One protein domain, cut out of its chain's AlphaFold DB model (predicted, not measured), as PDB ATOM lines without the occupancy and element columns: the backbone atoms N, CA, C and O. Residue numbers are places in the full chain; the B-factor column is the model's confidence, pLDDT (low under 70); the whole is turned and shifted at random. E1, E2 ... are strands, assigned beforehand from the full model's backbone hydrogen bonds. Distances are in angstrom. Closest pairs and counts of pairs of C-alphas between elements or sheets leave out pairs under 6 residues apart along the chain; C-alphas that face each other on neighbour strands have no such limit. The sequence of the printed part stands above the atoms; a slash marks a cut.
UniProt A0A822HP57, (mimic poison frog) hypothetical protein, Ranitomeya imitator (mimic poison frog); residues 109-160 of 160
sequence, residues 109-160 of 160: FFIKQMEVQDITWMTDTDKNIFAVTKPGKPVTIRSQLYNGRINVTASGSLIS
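What this domain is: This is residues 109 to 160 of the 160 residues of the protein "(mimic poison frog) hypothetical protein" of Ranitomeya imitator (mimic poison frog) (UniProt A0A822HP57). This small domain has little regular structure: loops make most of it, round one short hairpin, E1 and E2. The unnamed stretch of residues 134 to 160 folds back, pairs briefly beside E2 through residues 140 to 141, and ends in a small turn where residues 151 to 152 pair with 158 to 159. The printed part has 52 residues, 9 of them in the named strands, E1 then E2, antiparallel; the class is all strand, with no named helix. It is compact, with a radius of gyration of the C-alphas of 10.5 A and spans of 28 by 22 by 15 A.

Where its parts are: Find C-alpha 119 at (-40.514, 36.904, -32.131); E1 runs from there to residue 122, 9.8 A. E2, residues 129 to 133, runs 11.2 A to C-alpha 133 at (-40.095, 31.884, -31.166).

How they stand to each other: In the hairpin, E1 and E2 are antiparallel at 161 degrees, and a short link joins them. Look at N 119 and O 133, within hydrogen-bond range at 2.8 A.

The domain as a whole: The C-alphas farthest apart, Glu 115 and Leu 145, are 29.2 A apart. The printed part has no cut; pLDDT is under 70 at residues 113 to 115 and 154 to 156.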
ATOM      1  N   PHE A 109     -48.009  31.715 -40.272       87.81
ATOM      2  CA  PHE A 109     -47.719  33.123 -40.018       87.81
ATOM      3  C   PHE A 109     -46.254  33.412 -40.344       87.81
ATOM      4  O   PHE A 109     -45.348  33.114 -39.565       87.81
ATOM      5  N   PHE A 110     -46.012  33.971 -41.527       83.75
ATOM      6  CA  PHE A 110     -44.662  34.165 -42.052       83.75
ATOM      7  C   PHE A 110     -44.065  35.540 -41.715       83.75
ATOM      8  O   PHE A 110     -44.638  36.569 -42.079       83.75
ATOM      9  N   ILE A 111     -42.856  35.548 -41.140       79.88
ATOM     10  CA  ILE A 111     -42.031  36.747 -40.917       79.88
ATOM     11  C   ILE A 111     -40.822  36.721 -41.867       79.88
ATOM     12  O   ILE A 111     -40.063  35.757 -41.881       79.88
ATOM     13  N   LYS A 112     -40.644  37.776 -42.682       70.69
ATOM     14  CA  LYS A 112     -39.585  37.857 -43.718       70.69
ATOM     15  C   LYS A 112     -38.246  38.426 -43.208       70.69
ATOM     16  O   LYS A 112     -37.255  38.370 -43.928       70.69
ATOM     17  N   GLN A 113     -38.208  39.032 -42.021       65.56
ATOM     18  CA  GLN A 113     -37.020  39.752 -41.542       65.56
ATOM     19  C   GLN A 113     -35.919  38.780 -41.086       65.56
ATOM     20  O   GLN A 113     -36.184  37.866 -40.313       65.56
ATOM     21  N   MET A 114     -34.695  38.975 -41.595       56.91
ATOM     22  CA  MET A 114     -33.577  38.030 -41.439       56.91
ATOM     23  C   MET A 114     -32.734  38.237 -40.169       56.91
ATOM     24  O   MET A 114     -31.963  37.353 -39.815       56.91
ATOM     25  N   GLU A 115     -32.905  39.349 -39.450       66.50
ATOM     26  CA  GLU A 115     -32.160  39.657 -38.217       66.50
ATOM     27  C   GLU A 115     -33.107  39.818 -37.024       66.50
ATOM     28  O   GLU A 115     -33.167  40.861 -36.377       66.50
ATOM     29  N   VAL A 116     -33.912  38.790 -36.752       72.62
ATOM     30  CA  VAL A 116     -34.805  38.791 -35.588       72.62
ATOM     31  C   VAL A 116     -34.182  37.970 -34.470       72.62
ATOM     32  O   VAL A 116     -33.894  36.789 -34.650       72.62
ATOM     33  N   GLN A 117     -33.985  38.595 -33.308       78.44
ATOM     34  CA  GLN A 117     -33.500  37.905 -32.114       78.44
ATOM     35  C   GLN A 117     -34.594  36.987 -31.554       78.44
ATOM     36  O   GLN A 117     -34.404  35.774 -31.491       78.44
ATOM     37  N   ASP A 118     -35.755  37.571 -31.244       82.81
ATOM     38  CA  ASP A 118     -36.933  36.898 -30.694       82.81
ATOM     39  C   ASP A 118     -38.203  37.419 -31.389       82.81
ATOM     40  O   ASP A 118     -38.326  38.619 -31.643       82.81
ATOM     41  N   ILE A 119     -39.172  36.540 -31.655       84.75
ATOM     42  CA  ILE A 119     -40.514  36.904 -32.131       84.75
ATOM     43  C   ILE A 119     -41.518  36.605 -31.019       84.75
ATOM     44  O   ILE A 119     -41.567  35.496 -30.483       84.75
ATOM     45  N   THR A 120     -42.335  37.600 -30.683       87.06
ATOM     46  CA  THR A 120     -43.422  37.473 -29.708       87.06
ATOM     47  C   THR A 120     -44.749  37.431 -30.444       87.06
ATOM     48  O   THR A 120     -45.059  38.334 -31.213       87.06
ATOM     49  N   TRP A 121     -45.535  36.389 -30.190       87.12
ATOM     50  CA  TRP A 121     -46.821  36.179 -30.836       87.12
ATOM     51  C   TRP A 121     -47.945  36.453 -29.859       87.12
ATOM     52  O   TRP A 121     -47.994  35.867 -28.771       87.12
ATOM     53  N   MET A 122     -48.834  37.357 -30.255       86.12
ATOM     54  CA  MET A 122     -49.926  37.819 -29.422       86.12
ATOM     55  C   MET A 122     -51.209  37.991 -30.217       86.12
ATOM     56  O   MET A 122     -51.192  38.315 -31.403       86.12
ATOM     57  N   THR A 123     -52.324  37.768 -29.542       83.12
ATOM     58  CA  THR A 123     -53.655  38.108 -30.033       83.12
ATOM     59  C   THR A 123     -53.897  39.598 -29.825       83.12
ATOM     60  O   THR A 123     -53.591  40.154 -28.770       83.12
ATOM     61  N   ASP A 124     -54.416  40.272 -30.849       73.19
ATOM     62  CA  ASP A 124     -54.603  41.726 -30.804       73.19
ATOM     63  C   ASP A 124     -55.695  42.142 -29.804       73.19
ATOM     64  O   ASP A 124     -55.566  43.159 -29.124       73.19
ATOM     65  N   THR A 125     -56.731  41.313 -29.663       71.88
ATOM     66  CA  THR A 125     -57.924  41.568 -28.845       71.88
ATOM     67  C   THR A 125     -57.648  41.641 -27.347       71.88
ATOM     68  O   THR A 125     -58.148  42.536 -26.675       71.88
ATOM     69  N   ASP A 126     -56.875  40.705 -26.808       70.44
ATOM     70  CA  ASP A 126     -56.581  40.600 -25.372       70.44
ATOM     71  C   ASP A 126     -55.111  40.915 -25.048       70.44
ATOM     72  O   ASP A 126     -54.713  40.914 -23.882       70.44
ATOM     73  N   LYS A 127     -54.302  41.198 -26.079       73.19
ATOM     74  CA  LYS A 127     -52.858  41.450 -25.994       73.19
ATOM     75  C   LYS A 127     -52.103  40.331 -25.263       73.19
ATOM     76  O   LYS A 127     -51.018  40.563 -24.718       73.19
ATOM     77  N   ASN A 128     -52.648  39.113 -25.266       79.81
ATOM     78  CA  ASN A 128     -52.037  37.970 -24.609       79.81
ATOM     79  C   ASN A 128     -50.950  37.362 -25.485       79.81
ATOM     80  O   ASN A 128     -51.177  36.985 -26.632       79.81
ATOM     81  N   ILE A 129     -49.758  37.217 -24.910       83.81
ATOM     82  CA  ILE A 129     -48.654  36.509 -25.554       83.81
ATOM     83  C   ILE A 129     -48.918  35.012 -25.422       83.81
ATOM     84  O   ILE A 129     -48.855  34.468 -24.318       83.81
ATOM     85  N   PHE A 130     -49.160  34.335 -26.539       85.81
ATOM     86  CA  PHE A 130     -49.405  32.894 -26.544       85.81
ATOM     87  C   PHE A 130     -48.163  32.078 -26.917       85.81
ATOM     88  O   PHE A 130     -48.049  30.931 -26.480       85.81
ATOM     89  N   ALA A 131     -47.205  32.661 -27.646       88.19
ATOM     90  CA  ALA A 131     -45.955  31.996 -28.008       88.19
ATOM     91  C   ALA A 131     -44.775  32.970 -28.149       88.19
ATOM     92  O   ALA A 131     -44.943  34.149 -28.459       88.19
ATOM     93  N   VAL A 132     -43.562  32.451 -27.950       88.31
ATOM     94  CA  VAL A 132     -42.299  33.126 -28.273       88.31
ATOM     95  C   VAL A 132     -41.453  32.181 -29.120       88.31
ATOM     96  O   VAL A 132     -41.254  31.024 -28.739       88.31
ATOM     97  N   THR A 133     -40.959  32.656 -30.262       87.81
ATOM     98  CA  THR A 133     -40.095  31.884 -31.166       87.81
ATOM     99  C   THR A 133     -38.752  32.577 -31.360       87.81
ATOM    100  O   THR A 133     -38.647  33.797 -31.261       87.81
ATOM    101  N   LYS A 134     -37.709  31.787 -31.627       85.94
ATOM    102  CA  LYS A 134     -36.389  32.284 -32.035       85.94
ATOM    103  C   LYS A 134     -35.904  31.457 -33.225       85.94
ATOM    104  O   LYS A 134     -36.140  30.244 -33.220       85.94
ATOM    105  N   PRO A 135     -35.223  32.054 -34.215       83.88
ATOM    106  CA  PRO A 135     -34.645  31.289 -35.315       83.88
ATOM    107  C   PRO A 135     -33.754  30.145 -34.804       83.88
ATOM    108  O   PRO A 135     -32.928  30.327 -33.908       83.88
ATOM    109  N   GLY A 136     -33.960  28.941 -35.341       81.56
ATOM    110  CA  GLY A 136     -33.205  27.741 -34.961       81.56
ATOM    111  C   GLY A 136     -33.428  27.214 -33.532       81.56
ATOM    112  O   GLY A 136     -32.661  26.355 -33.090       81.56
ATOM    113  N   LYS A 137     -34.434  27.698 -32.787       84.69
ATOM    114  CA  LYS A 137     -34.777  27.197 -31.441       84.69
ATOM    115  C   LYS A 137     -36.218  26.670 -31.377       84.69
ATOM    116  O   LYS A 137     -37.063  27.127 -32.145       84.69
ATOM    117  N   PRO A 138     -36.524  25.749 -30.440       84.31
ATOM    118  CA  PRO A 138     -37.897  25.319 -30.188       84.31
ATOM    119  C   PRO A 138     -38.809  26.486 -29.786       84.31
ATOM    120  O   PRO A 138     -38.372  27.439 -29.134       84.31
ATOM    121  N   VAL A 139     -40.091  26.385 -30.136       86.50
ATOM    122  CA  VAL A 139     -41.116  27.345 -29.706       86.50
ATOM    123  C   VAL A 139     -41.357  27.247 -28.202       86.50
ATOM    124  O   VAL A 139     -41.434  26.159 -27.635       86.50
ATOM    125  N   THR A 140     -41.511  28.396 -27.548       87.38
ATOM    126  CA  THR A 140     -41.982  28.475 -26.162       87.38
ATOM    127  C   THR A 140     -43.457  28.852 -26.161       87.38
ATOM    128  O   THR A 140     -43.803  29.998 -26.449       87.38
ATOM    129  N   ILE A 141     -44.328  27.901 -25.828       84.31
ATOM    130  CA  ILE A 141     -45.774  28.126 -25.718       84.31
ATOM    131  C   ILE A 141     -46.090  28.618 -24.303       84.31
ATOM    132  O   ILE A 141     -45.672  28.012 -23.320       84.31
ATOM    133  N   ARG A 142     -46.821  29.731 -24.199       83.56
ATOM    134  CA  ARG A 142     -47.200  30.355 -22.919       83.56
ATOM    135  C   ARG A 142     -48.671  30.170 -22.562       83.56
ATOM    136  O   ARG A 142     -49.029  30.321 -21.400       83.56
ATOM    137  N   SER A 143     -49.511  29.838 -23.539       79.69
ATOM    138  CA  SER A 143     -50.944  29.619 -23.340       79.69
ATOM    139  C   SER A 143     -51.311  28.150 -23.545       79.69
ATOM    140  O   SER A 143     -50.990  27.554 -24.573       79.69
ATOM    141  N   GLN A 144     -52.025  27.572 -22.573       79.94
ATOM    142  CA  GLN A 144     -52.465  26.172 -22.617       79.94
ATOM    143  C   GLN A 144     -53.399  25.875 -23.798       79.94
ATOM    144  O   GLN A 144     -53.396  24.755 -24.300       79.94
ATOM    145  N   LEU A 145     -54.139  26.879 -24.288       82.00
ATOM    146  CA  LEU A 145     -55.048  26.752 -25.436       82.00
ATOM    147  C   LEU A 145     -54.337  26.315 -26.722       82.00
ATOM    148  O   LEU A 145     -54.956  25.725 -27.606       82.00
ATOM    149  N   TYR A 146     -53.040  26.604 -26.818       81.00
ATOM    150  CA  TYR A 146     -52.232  26.368 -28.008       81.00
ATOM    151  C   TYR A 146     -51.232  25.217 -27.840       81.00
ATOM    152  O   TYR A 146     -50.448  24.935 -28.749       81.00
ATOM    153  N   ASN A 147     -51.244  24.538 -26.690       77.75
ATOM    154  CA  ASN A 147     -50.324  23.442 -26.429       77.75
ATOM    155  C   ASN A 147     -50.587  22.271 -27.392       77.75
ATOM    156  O   ASN A 147     -51.724  21.830 -27.545       77.75
ATOM    157  N   GLY A 148     -49.538  21.796 -28.067       81.00
ATOM    158  CA  GLY A 148     -49.637  20.739 -29.081       81.00
ATOM    159  C   GLY A 148     -50.294  21.152 -30.405       81.00
ATOM    160  O   GLY A 148     -50.432  20.306 -31.281       81.00
ATOM    161  N   ARG A 149     -50.688  22.423 -30.568       81.88
ATOM    162  CA  ARG A 149     -51.281  22.953 -31.813       81.88
ATOM    163  C   ARG A 149     -50.322  23.822 -32.613       81.88
ATOM    164  O   ARG A 149     -50.521  24.017 -33.798       81.88
ATOM    165  N   ILE A 150     -49.288  24.338 -31.957       84.12
ATOM    166  CA  ILE A 150     -48.342  25.274 -32.550       84.12
ATOM    167  C   ILE A 150     -46.996  24.603 -32.816       84.12
ATOM    168  O   ILE A 150     -46.430  23.955 -31.934       84.12
ATOM    169  N   ASN A 151     -46.440  24.866 -33.996       81.00
ATOM    170  CA  ASN A 151     -45.069  24.541 -34.368       81.00
ATOM    171  C   ASN A 151     -44.340  25.767 -34.960       81.00
ATOM    172  O   ASN A 151     -44.944  26.810 -35.212       81.00
ATOM    173  N   VAL A 152     -43.024  25.665 -35.159       80.94
ATOM    174  CA  VAL A 152     -42.173  26.763 -35.639       80.94
ATOM    175  C   VAL A 152     -41.262  26.322 -36.785       80.94
ATOM    176  O   VAL A 152     -40.708  25.225 -36.774       80.94
ATOM    177  N   THR A 153     -41.091  27.181 -37.790       76.44
ATOM    178  CA  THR A 153     -40.131  26.962 -38.881       76.44
ATOM    179  C   THR A 153     -38.698  27.283 -38.441       76.44
ATOM    180  O   THR A 153     -38.469  27.950 -37.433       76.44
ATOM    181  N   ALA A 154     -37.700  26.912 -39.251       69.00
ATOM    182  CA  ALA A 154     -36.300  27.282 -38.999       69.00
ATOM    183  C   ALA A 154     -36.079  28.806 -38.863       69.00
ATOM    184  O   ALA A 154     -35.214  29.237 -38.100       69.00
ATOM    185  N   SER A 155     -36.889  29.619 -39.553       65.25
ATOM    186  CA  SER A 155     -36.848  31.087 -39.500       65.25
ATOM    187  C   SER A 155     -37.592  31.690 -38.303       65.25
ATOM    188  O   SER A 155     -37.635  32.908 -38.172       65.25
ATOM    189  N   GLY A 156     -38.220  30.871 -37.453       61.72
ATOM    190  CA  GLY A 156     -39.031  31.351 -36.335       61.72
ATOM    191  C   GLY A 156     -40.494  31.665 -36.681       61.72
ATOM    192  O   GLY A 156     -41.222  32.122 -35.801       61.72
ATOM    193  N   SER A 157     -40.948  31.419 -37.916       77.06
ATOM    194  CA  SER A 157     -42.351  31.616 -38.325       77.06
ATOM    195  C   SER A 157     -43.262  30.577 -37.668       77.06
ATOM    196  O   SER A 157     -42.851  29.426 -37.511       77.06
ATOM    197  N   LEU A 158     -44.494  30.951 -37.316       79.44
ATOM    198  CA  LEU A 158     -45.443  30.018 -36.703       79.44
ATOM    199  C   LEU A 158     -46.217  29.199 -37.730       79.44
ATOM    200  O   LEU A 158     -46.611  29.700 -38.784       79.44
ATOM    201  N   ILE A 159     -46.487  27.962 -37.337       78.69
ATOM    202  CA  ILE A 159     -47.428  27.033 -37.952       78.69
ATOM    203  C   ILE A 159     -48.466  26.697 -36.874       78.69
ATOM    204  O   ILE A 159     -48.067  26.372 -35.753       78.69
ATOM    205  N   SER A 160     -49.761  26.810 -37.170       75.06
ATOM    206  CA  SER A 160     -50.858  26.511 -36.235       75.06
ATOM    207  C   SER A 160     -52.049  25.865 -36.922       75.06
ATOM    208  O   SER A 160     -52.155  26.011 -38.157       75.06
TER     209      SER A 160